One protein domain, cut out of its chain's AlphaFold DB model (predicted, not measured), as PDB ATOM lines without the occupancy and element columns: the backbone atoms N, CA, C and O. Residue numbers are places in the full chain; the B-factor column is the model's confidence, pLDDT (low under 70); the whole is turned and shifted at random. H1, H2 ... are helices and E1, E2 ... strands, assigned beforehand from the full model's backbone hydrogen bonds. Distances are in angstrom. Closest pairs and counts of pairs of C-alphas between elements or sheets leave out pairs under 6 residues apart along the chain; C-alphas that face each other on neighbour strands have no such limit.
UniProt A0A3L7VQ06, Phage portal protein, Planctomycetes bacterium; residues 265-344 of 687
ATOM      1  N   THR A 265     140.279 104.031 176.225       91.94
ATOM      2  CA  THR A 265     139.813 105.363 175.809       91.94
ATOM      3  C   THR A 265     138.756 105.266 174.705       91.94
ATOM      4  O   THR A 265     137.727 105.943 174.778       91.94
ATOM      5  N   LEU A 266     138.972 104.392 173.715       92.12
ATOM      6  CA  LEU A 266     137.987 104.090 172.674       92.12
ATOM      7  C   LEU A 266     136.719 103.488 173.285       92.12
ATOM      8  O   LEU A 266     135.615 103.918 172.945       92.12
ATOM      9  N   ASP A 267     136.870 102.524 174.191       90.06
ATOM     10  CA  ASP A 267     135.752 101.813 174.809       90.06
ATOM     11  C   ASP A 267     134.892 102.748 175.657       90.06
ATOM     12  O   ASP A 267     133.666 102.711 175.556       90.06
ATOM     13  N   MET A 268     135.510 103.640 176.437       92.94
ATOM     14  CA  MET A 268     134.799 104.617 177.260       92.94
ATOM     15  C   MET A 268     133.984 105.585 176.401       92.94
ATOM     16  O   MET A 268     132.801 105.793 176.678       92.94
ATOM     17  N   PHE A 269     134.564 106.143 175.332       94.19
ATOM     18  CA  PHE A 269     133.815 107.012 174.418       94.19
ATOM     19  C   PHE A 269     132.722 106.249 173.668       94.19
ATOM     20  O   PHE A 269     131.604 106.751 173.535       94.19
ATOM     21  N   SER A 270     133.011 105.033 173.206       91.56
ATOM     22  CA  SER A 270     132.045 104.190 172.498       91.56
ATOM     23  C   SER A 270     130.862 103.812 173.393       91.56
ATOM     24  O   SER A 270     129.706 103.900 172.975       91.56
ATOM     25  N   LEU A 271     131.129 103.431 174.645       91.38
ATOM     26  CA  LEU A 271     130.115 103.085 175.640       91.38
ATOM     27  C   LEU A 271     129.311 104.316 176.069       91.38
ATOM     28  O   LEU A 271     128.084 104.244 176.121       91.38
ATOM     29  N   ALA A 272     129.972 105.455 176.303       91.75
ATOM     30  CA  ALA A 272     129.301 106.717 176.607       91.75
ATOM     31  C   ALA A 272     128.373 107.148 175.459       91.75
ATOM     32  O   ALA A 272     127.236 107.550 175.697       91.75
ATOM     33  N   GLY A 273     128.822 107.001 174.207       91.19
ATOM     34  CA  GLY A 273     128.018 107.272 173.015       91.19
ATOM     35  C   GLY A 273     126.785 106.371 172.912       91.19
ATOM     36  O   GLY A 273     125.682 106.872 172.689       91.19
ATOM     37  N   LYS A 274     126.950 105.061 173.139       89.62
ATOM     38  CA  LYS A 274     125.839 104.092 173.182       89.62
ATOM     39  C   LYS A 274     124.838 104.426 174.287       89.62
ATOM     40  O   LYS A 274     123.639 104.463 174.029       89.62
ATOM     41  N   LEU A 275     125.321 104.718 175.495       89.94
ATOM     42  CA  LEU A 275     124.476 105.085 176.629       89.94
ATOM     43  C   LEU A 275     123.673 106.358 176.329       89.94
ATOM     44  O   LEU A 275     122.456 106.360 176.484       89.94
ATOM     45  N   ARG A 276     124.332 107.411 175.829       87.88
ATOM     46  CA  ARG A 276     123.680 108.668 175.436       87.88
ATOM     47  C   ARG A 276     122.595 108.446 174.383       87.88
ATOM     48  O   ARG A 276     121.510 109.003 174.519       87.88
ATOM     49  N   LYS A 277     122.876 107.637 173.355       88.94
ATOM     50  CA  LYS A 277     121.907 107.303 172.302       88.94
ATOM     51  C   LYS A 277     120.686 106.591 172.884       88.94
ATOM     52  O   LYS A 277     119.574 107.065 172.691       88.94
ATOM     53  N   ASN A 278     120.899 105.522 173.650       86.06
ATOM     54  CA  ASN A 278     119.811 104.725 174.217       86.06
ATOM     55  C   ASN A 278     118.929 105.547 175.167       86.06
ATOM     56  O   ASN A 278     117.709 105.434 175.124       86.06
ATOM     57  N   LEU A 279     119.533 106.393 176.010       84.81
ATOM     58  CA  LEU A 279     118.786 107.270 176.914       84.81
ATOM     59  C   LEU A 279     118.014 108.347 176.152       84.81
ATOM     60  O   LEU A 279     116.864 108.616 176.488       84.81
ATOM     61  N   GLY A 280     118.626 108.948 175.129       85.44
ATOM     62  CA  GLY A 280     117.975 109.951 174.288       85.44
ATOM     63  C   GLY A 280     116.789 109.379 173.513       85.44
ATOM     64  O   GLY A 280     115.715 109.975 173.516       85.44
ATOM     65  N   GLU A 281     116.949 108.201 172.905       85.06
ATOM     66  CA  GLU A 281     115.871 107.498 172.200       85.06
ATOM     67  C   GLU A 281     114.752 107.080 173.161       85.06
ATOM     68  O   GLU A 281     113.582 107.325 172.875       85.06
ATOM     69  N   ALA A 282     115.092 106.528 174.330       80.88
ATOM     70  CA  ALA A 282     114.102 106.162 175.341       80.88
ATOM     71  C   ALA A 282     113.310 107.381 175.838       80.88
ATOM     72  O   ALA A 282     112.084 107.324 175.905       80.88
ATOM     73  N   ALA A 283     113.989 108.493 176.135       82.19
ATOM     74  CA  ALA A 283     113.340 109.738 176.536       82.19
ATOM     75  C   ALA A 283     112.452 110.303 175.415       82.19
ATOM     76  O   ALA A 283     111.338 110.749 175.684       82.19
ATOM     77  N   SER A 284     112.901 110.223 174.156       82.88
ATOM     78  CA  SER A 284     112.106 110.630 172.994       82.88
ATOM     79  C   SER A 284     110.824 109.807 172.878       82.88
ATOM     80  O   SER A 284     109.747 110.384 172.742       82.88
ATOM     81  N   VAL A 285     110.914 108.477 172.981       82.38
ATOM     82  CA  VAL A 285     109.747 107.580 172.934       82.38
ATOM     83  C   VAL A 285     108.790 107.863 174.091       82.38
ATOM     84  O   VAL A 285     107.592 108.004 173.868       82.38
ATOM     85  N   GLN A 286     109.307 108.006 175.315       79.69
ATOM     86  CA  GLN A 286     108.494 108.340 176.488       79.69
ATOM     87  C   GLN A 286     107.766 109.678 176.321       79.69
ATOM     88  O   GLN A 286     106.588 109.770 176.645       79.69
ATOM     89  N   SER A 287     108.442 110.693 175.775       80.88
ATOM     90  CA  SER A 287     107.853 112.015 175.536       80.88
ATOM     91  C   SER A 287     106.805 112.034 174.421       80.88
ATOM     92  O   SER A 287     105.947 112.913 174.405       80.88
ATOM     93  N   ALA A 288     106.858 111.073 173.493       83.56
ATOM     94  CA  ALA A 288     105.906 110.987 172.393       83.56
ATOM     95  C   ALA A 288     104.537 110.442 172.840       83.56
ATOM     96  O   ALA A 288     103.524 110.733 172.204       83.56
ATOM     97  N   ILE A 289     104.493 109.680 173.937       82.62
ATOM     98  CA  ILE A 289     103.280 109.025 174.437       82.62
ATOM     99  C   ILE A 289     102.449 110.026 175.255       82.62
ATOM    100  O   ILE A 289     102.866 110.454 176.329       82.62
ATOM    101  N   ALA A 290     101.247 110.365 174.785       81.50
ATOM    102  CA  ALA A 290     100.322 111.258 175.489       81.50
ATOM    103  C   ALA A 290      99.627 110.577 176.672       81.50
ATOM    104  O   ALA A 290      99.508 111.158 177.750       81.50
ATOM    105  N   ALA A 291      99.133 109.354 176.466       79.62
ATOM    106  CA  ALA A 291      98.502 108.553 177.507       79.62
ATOM    107  C   ALA A 291      98.458 107.073 177.120       79.62
ATOM    108  O   ALA A 291      98.568 106.704 175.949       79.62
ATOM    109  N   ILE A 292      98.238 106.228 178.127       82.56
ATOM    110  CA  ILE A 292      98.003 104.797 177.953       82.56
ATOM    111  C   ILE A 292      96.518 104.531 178.186       82.56
ATOM    112  O   ILE A 292      95.996 104.829 179.262       82.56
ATOM    113  N   ARG A 293      95.824 103.994 177.181       82.06
ATOM    114  CA  ARG A 293      94.401 103.640 177.252       82.06
ATOM    115  C   ARG A 293      94.261 102.156 177.556       82.06
ATOM    116  O   ARG A 293      94.820 101.313 176.859       82.06
ATOM    117  N   GLN A 294      93.480 101.835 178.580       82.50
ATOM    118  CA  GLN A 294      93.112 100.458 178.883       82.50
ATOM    119  C   GLN A 294      91.711 100.167 178.339       82.50
ATOM    120  O   GLN A 294      90.752 100.859 178.683       82.50
ATOM    121  N   HIS A 295      91.587  99.144 177.492       76.75
ATOM    122  CA  HIS A 295      90.308  98.763 176.880       76.75
ATOM    123  C   HIS A 295      89.537  97.805 177.782       76.75
ATOM    124  O   HIS A 295      89.888  96.633 177.890       76.75
ATOM    125  N   ASP A 296      88.473  98.298 178.419       68.69
ATOM    126  CA  ASP A 296      87.747  97.573 179.473       68.69
ATOM    127  C   ASP A 296      86.724  96.531 178.954       68.69
ATOM    128  O   ASP A 296      86.263  95.667 179.704       68.69
ATOM    129  N   THR A 297      86.369  96.596 177.666       71.50
ATOM    130  CA  THR A 297      85.328  95.760 177.030       71.50
ATOM    131  C   THR A 297      85.793  95.004 175.780       71.50
ATOM    132  O   THR A 297      85.040  94.177 175.266       71.50
ATOM    133  N   ALA A 298      87.012  95.250 175.287       67.44
ATOM    134  CA  ALA A 298      87.549  94.595 174.093       67.44
ATOM    135  C   ALA A 298      88.193  93.237 174.424       67.44
ATOM    136  O   ALA A 298      88.864  93.080 175.445       67.44
ATOM    137  N   THR A 299      88.012  92.250 173.545       73.31
ATOM    138  CA  THR A 299      88.690  90.945 173.644       73.31
ATOM    139  C   THR A 299      90.160  91.051 173.219       73.31
ATOM    140  O   THR A 299      90.510  91.921 172.424       73.31
ATOM    141  N   ALA A 300      91.030  90.152 173.699       68.19
ATOM    142  CA  ALA A 300      92.461  90.160 173.357       68.19
ATOM    143  C   ALA A 300      92.714  90.153 171.834       68.19
ATOM    144  O   ALA A 300      93.530  90.928 171.350       68.19
ATOM    145  N   SER A 301      91.929  89.375 171.080       71.69
ATOM    146  CA  SER A 301      92.013  89.314 169.614       71.69
ATOM    147  C   SER A 301      91.643  90.640 168.932       71.69
ATOM    148  O   SER A 301      92.258  91.005 167.939       71.69
ATOM    149  N   GLN A 302      90.690  91.406 169.477       71.31
ATOM    150  CA  GLN A 302      90.343  92.728 168.936       71.31
ATOM    151  C   GLN A 302      91.438  93.765 169.198       71.31
ATOM    152  O   GLN A 302      91.632  94.664 168.383       71.31
ATOM    153  N   VAL A 303      92.158  93.639 170.317       66.00
ATOM    154  CA  VAL A 303      93.300  94.508 170.627       66.00
ATOM    155  C   VAL A 303      94.509  94.144 169.761       66.00
ATOM    156  O   VAL A 303      95.169  95.046 169.263       66.00
ATOM    157  N   GLU A 304      94.762  92.857 169.504       71.50
ATOM    158  CA  GLU A 304      95.818  92.415 168.575       71.50
ATOM    159  C   GLU A 304      95.590  92.955 167.160       71.50
ATOM    160  O   GLU A 304      96.485  93.587 166.610       71.50
ATOM    161  N   THR A 305      94.375  92.845 166.613       74.56
ATOM    162  CA  THR A 305      94.046  93.442 165.304       74.56
ATOM    163  C   THR A 305      94.185  94.969 165.305       74.56
ATOM    164  O   THR A 305      94.568  95.566 164.302       74.56
ATOM    165  N   PHE A 306      93.889  95.636 166.424       71.06
ATOM    166  CA  PHE A 306      94.074  97.083 166.545       71.06
ATOM    167  C   PHE A 306      95.561  97.481 166.532       71.06
ATOM    168  O   PHE A 306      95.934  98.464 165.890       71.06
ATOM    169  N   VAL A 307      96.414  96.693 167.192       69.81
ATOM    170  CA  VAL A 307      97.874  96.870 167.181       69.81
ATOM    171  C   VAL A 307      98.457  96.553 165.802       69.81
ATOM    172  O   VAL A 307      99.278  97.323 165.316       69.81
ATOM    173  N   GLU A 308      97.996  95.494 165.131       73.06
ATOM    174  CA  GLU A 308      98.400  95.159 163.755       73.06
ATOM    175  C   GLU A 308      98.068  96.288 162.769       73.06
ATOM    176  O   GLU A 308      98.894  96.647 161.935       73.06
ATOM    177  N   ASN A 309      96.900  96.922 162.916       74.56
ATOM    178  CA  ASN A 309      96.520  98.093 162.119       74.56
ATOM    179  C   ASN A 309      97.363  99.345 162.416       74.56
ATOM    180  O   ASN A 309      97.277 100.321 161.675       74.56
ATOM    181  N   SER A 310      98.140  99.334 163.500       70.56
ATOM    182  CA  SER A 310      99.023 100.433 163.900       70.56
ATOM    183  C   SER A 310     100.476 100.227 163.441       70.56
ATOM    184  O   SER A 310     101.340 101.023 163.801       70.56
ATOM    185  N   ILE A 311     100.764  99.161 162.684       75.81
ATOM    186  CA  ILE A 311     102.083  98.906 162.089       75.81
ATOM    187  C   ILE A 311     102.247  99.782 160.843       75.81
ATOM    188  O   ILE A 311     101.463  99.683 159.901       75.81
ATOM    189  N   ASP A 312     103.301 100.599 160.810       74.31
ATOM    190  CA  ASP A 312     103.564 101.502 159.684       74.31
ATOM    191  C   ASP A 312     104.275 100.791 158.531       74.31
ATOM    192  O   ASP A 312     104.000 101.040 157.357       74.31
ATOM    193  N   PHE A 313     105.232  99.918 158.854       78.56
ATOM    194  CA  PHE A 313     105.939  99.121 157.858       78.56
ATOM    195  C   PHE A 313     106.589  97.879 158.471       78.56
ATOM    196  O   PHE A 313     106.999  97.859 159.633       78.56
ATOM    197  N   SER A 314     106.755  96.855 157.640       76.00
ATOM    198  CA  SER A 314     107.424  95.607 157.996       76.00
ATOM    199  C   SER A 314     108.677  95.424 157.150       76.00
ATOM    200  O   SER A 314     108.643  95.587 155.930       76.00
ATOM    201  N   VAL A 315     109.790  95.049 157.782       73.81
ATOM    202  CA  VAL A 315     111.037  94.716 157.084       73.81
ATOM    203  C   VAL A 315     111.290  93.220 157.202       73.81
ATOM    204  O   VAL A 315     111.466  92.684 158.298       73.81
ATOM    205  N   THR A 316     111.367  92.541 156.062       69.12
ATOM    206  CA  THR A 316     111.858  91.163 155.989       69.12
ATOM    207  C   THR A 316     113.380  91.205 155.967       69.12
ATOM    208  O   THR A 316     113.992  91.523 154.947       69.12
ATOM    209  N   GLY A 317     114.013  90.953 157.113       55.19
ATOM    210  CA  GLY A 317     115.471  90.960 157.204       55.19
ATOM    211  C   GLY A 317     116.084  89.792 156.426       55.19
ATOM    212  O   GLY A 317     115.604  88.665 156.541       55.19
ATOM    213  N   GLY A 318     117.187  90.033 155.706       55.62
ATOM    214  CA  GLY A 318     117.980  89.026 154.972       55.62
ATOM    215  C   GLY A 318     118.723  88.004 155.852       55.62
ATOM    216  O   GLY A 318     119.820  87.567 155.520       55.62
ATOM    217  N   SER A 319     118.156  87.657 157.007       56.50
ATOM    218  CA  SER A 319     118.617  86.588 157.891       56.50
ATOM    219  C   SER A 319     118.213  85.221 157.310       56.50
ATOM    220  O   SER A 319     117.143  85.134 156.705       56.50
ATOM    221  N   PRO A 320     118.978  84.132 157.538       58.53
ATOM    222  CA  PRO A 320     118.675  82.796 157.002       58.53
ATOM    223  C   PRO A 320     117.263  82.265 157.310       58.53
ATOM    224  O   PRO A 320     116.795  81.347 156.645       58.53
ATOM    225  N   ASN A 321     116.584  82.842 158.307       67.00
ATOM    226  CA  ASN A 321     115.246  82.436 158.743       67.00
ATOM    227  C   ASN A 321     114.113  83.337 158.215       67.00
ATOM    228  O   ASN A 321     112.980  83.173 158.660       67.00
ATOM    229  N   ASN A 322     114.406  84.297 157.327       60.56
ATOM    230  CA  ASN A 322     113.427  85.182 156.679       60.56
ATOM    231  C   ASN A 322     112.415  85.815 157.661       60.56
ATOM    232  O   ASN A 322     111.213  85.873 157.404       60.56
ATOM    233  N   ARG A 323     112.901  86.221 158.841       67.56
ATOM    234  CA  ARG A 323     112.057  86.698 159.938       67.56
ATOM    235  C   ARG A 323     111.596  88.125 159.633       67.56
ATOM    236  O   ARG A 323     112.424  89.028 159.505       67.56
ATOM    237  N   GLN A 324     110.286  88.309 159.509       70.44
ATOM    238  CA  GLN A 324     109.665  89.622 159.358       70.44
ATOM    239  C   GLN A 324     109.705  90.357 160.702       70.44
ATOM    240  O   GLN A 324     109.419  89.765 161.744       70.44
ATOM    241  N   THR A 325     110.147  91.612 160.679       74.56
ATOM    242  CA  THR A 325     110.172  92.499 161.848       74.56
ATOM    243  C   THR A 325     109.292  93.702 161.554       74.56
ATOM    244  O   THR A 325     109.532  94.404 160.569       74.56
ATOM    245  N   ASP A 326     108.292  93.924 162.398       76.38
ATOM    246  CA  ASP A 326     107.327  95.010 162.249       76.38
ATOM    247  C   ASP A 326     107.787  96.244 163.028       76.38
ATOM    248  O   ASP A 326     108.296  96.135 164.146       76.38
ATOM    249  N   TYR A 327     107.631  97.418 162.416       75.25
ATOM    250  CA  TYR A 327     108.029  98.698 162.984       75.25
ATOM    251  C   TYR A 327     106.815  99.617 163.112       75.25
ATOM    252  O   TYR A 327     106.029  99.779 162.178       75.25
ATOM    253  N   GLN A 328     106.710 100.257 164.274       79.12
ATOM    254  CA  GLN A 328     105.761 101.331 164.542       79.12
ATOM    255  C   GLN A 328     106.541 102.590 164.922       79.12
ATOM    256  O   GLN A 328     107.408 102.554 165.802       79.12
ATOM    257  N   ARG A 329     106.238 103.711 164.269       77.31
ATOM    258  CA  ARG A 329     106.784 105.022 164.604       77.31
ATOM    259  C   ARG A 329     105.821 105.736 165.548       77.31
ATOM    260  O   ARG A 329     104.669 105.977 165.220       77.31
ATOM    261  N   LEU A 330     106.312 106.119 166.724       78.56
ATOM    262  CA  LEU A 330     105.531 106.897 167.688       78.56
ATOM    263  C   LEU A 330     105.746 108.396 167.443       78.56
ATOM    264  O   LEU A 330     106.859 108.901 167.599       78.56
ATOM    265  N   GLU A 331     104.686 109.104 167.053       80.56
ATOM    266  CA  GLU A 331     104.677 110.565 166.901       80.56
ATOM    267  C   GLU A 331     104.274 111.267 168.211       80.56
ATOM    268  O   GLU A 331     103.579 110.668 169.037       80.56
ATOM    269  N   PRO A 332     104.673 112.533 168.440       82.62
ATOM    270  CA  PRO A 332     104.234 113.286 169.611       82.62
ATOM    271  C   PRO A 332     102.705 113.349 169.715       82.62
ATOM    272  O   PRO A 332     102.038 113.823 168.799       82.62
ATOM    273  N   GLY A 333     102.153 112.889 170.839       81.88
ATOM    274  CA  GLY A 333     100.704 112.791 171.037       81.88
ATOM    275  C   GLY A 333     100.137 111.375 170.883       81.88
ATOM    276  O   GLY A 333      98.926 111.194 171.016       81.88
ATOM    277  N   SER A 334     100.982 110.375 170.614       82.50
ATOM    278  CA  SER A 334     100.560 108.985 170.409       82.50
ATOM    279  C   SER A 334      99.924 108.392 171.666       82.50
ATOM    280  O   SER A 334     100.398 108.600 172.783       82.50
ATOM    281  N   PHE A 335      98.870 107.601 171.491       79.69
ATOM    282  CA  PHE A 335      98.272 106.814 172.568       79.69
ATOM    283  C   PHE A 335      98.765 105.369 172.472       79.69
ATOM    284  O   PHE A 335      98.804 104.809 171.382       79.69
ATOM    285  N   LEU A 336      99.130 104.769 173.608       81.00
ATOM    286  CA  LEU A 336      99.411 103.333 173.697       81.00
ATOM    287  C   LEU A 336      98.190 102.609 174.255       81.00
ATOM    288  O   LEU A 336      97.619 103.032 175.257       81.00
ATOM    289  N   ASP A 337      97.808 101.503 173.633       78.44
ATOM    290  CA  ASP A 337      96.610 100.751 173.989       78.44
ATOM    291  C   ASP A 337      96.978  99.412 174.644       78.44
ATOM    292  O   ASP A 337      97.817  98.672 174.133       78.44
ATOM    293  N   ILE A 338      96.359  99.095 175.788       80.00
ATOM    294  CA  ILE A 338      96.575  97.835 176.519       80.00
ATOM    295  C   ILE A 338      95.247  97.104 176.810       80.00
ATOM    296  O   ILE A 338      94.240  97.754 177.118       80.00
ATOM    297  N   PRO A 339      95.205  95.755 176.748       76.06
ATOM    298  CA  PRO A 339      94.019  94.983 177.121       76.06
ATOM    299  C   PRO A 339      93.676  95.087 178.616       76.06
ATOM    300  O   PRO A 339      94.544  95.311 179.469       76.06
ATOM    301  N   LYS A 340      92.411  94.830 178.964       75.31
ATOM    302  CA  LYS A 340      91.981  94.669 180.362       75.31
ATOM    303  C   LYS A 340      92.765  93.555 181.060       75.31
ATOM    304  O   LYS A 340      92.877  92.445 180.547       75.31
ATOM    305  N   GLY A 341      93.277  93.850 182.254       72.81
ATOM    306  CA  GLY A 341      94.049  92.906 183.075       72.81
ATOM    307  C   GLY A 341      95.565  92.942 182.855       72.81
ATOM    308  O   GLY A 341      96.293  92.366 183.660       72.81
ATOM    309  N   MET A 342      96.053  93.656 181.835       77.31
ATOM    310  CA  MET A 342      97.474  93.987 181.701       77.31
ATOM    311  C   MET A 342      97.759  95.318 182.401       77.31
ATOM    312  O   MET A 342      97.023  96.287 182.217       77.31
ATOM    313  N   ASN A 343      98.829  95.368 183.194       78.50
ATOM    314  CA  ASN A 343      99.299  96.596 183.830       78.50
ATOM    315  C   ASN A 343     100.475  97.155 183.035       78.50
ATOM    316  O   ASN A 343     101.405  96.415 182.705       78.50
ATOM    317  N   TYR A 344     100.464  98.462 182.775       77.81
ATOM    318  CA  TYR A 344     101.653  99.122 182.255       77.81
ATOM    319  C   TYR A 344     102.763  99.074 183.305       77.81
ATOM    320  O   TYR A 344     102.595  99.534 184.435       77.81
TER     321      TYR A 344
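What this domain is: This is residues 265 to 344 of the 687 residues of the protein "Phage portal protein" of Planctomycetes bacterium (UniProt A0A3L7VQ06). A long straight helix, H1, sticks out with its residues 265 to 283 as an arm from a small, open body. The body holds two separate two-stranded ribbons, E1 with E4 and the hairpin E2 with E3, and the short helix H2, which packs on E4 and comes between E1 and E2 along the chain. The printed part has 80 residues, with two named helices and four named strands in the order H1, E1, H2, E2, E3, E4; E1 and E4 are parallel, E2 and E3 antiparallel, and the class is mixed, helices and strands. It is only just loose, close to extended, with a radius of gyration of the C-alphas of 17.1 A, and elongated, spanning 55 by 35 by 22 A.

How they stand to each other: E1, residues 289 to 295, and E4, residues 334 to 339, are parallel neighbours, with 25 degrees between their directions. N 290 and O 334 are 2.8 A apart and N 338 and O 293 2.9 A, both within hydrogen-bond range. H2, residues 300 to 308, comes closest to E4 at the C-alphas of Ala 300 and Pro 339, 6.3 A apart. H1, residues 265 to 288, comes closest to E4 at the C-alphas of Ala 288 and Ser 334, 6.0 A apart, the one pair within 8 A. E2, residues 313 to 316, and E3, residues 324 to 327, form a hairpin of antiparallel strands at 153 degrees. There N 315 and O 325 are 2.9 A apart, as are N 327 and O 313, within hydrogen-bond range. E2 is apart from E1 and E4, and E3 is apart from them too. H1 is apart from H2, E2 and E3. In H1 and H2 every O i to N i+4 pair is within hydrogen-bond range.

Where its parts are: E1 is 16.7 A from first to last C-alpha and E4 16.8 A; C-alpha 339, where E4 ends, is at (94.019, 94.983, 177.121). H1 is 34.5 A long and begins with C-alpha 265 at (139.813, 105.363, 175.809). H2 measures 12.3 A, E2 10.1 A and E3 9.9 A; E2 begins with C-alpha 313 at (105.939, 99.121, 157.858).

The domain as a whole: The two C-alphas farthest apart are those of Thr 265 and Thr 297, at 55.3 A. Without residues 265 to 283, the body of 61 residues spans 40 by 29 by 18 A. The printed part has no cut and no long link. Its mean pLDDT is 77.9, and 13 residues are under 70: residues 296, 298, 300, 303 and 307, and residues 316 to 323.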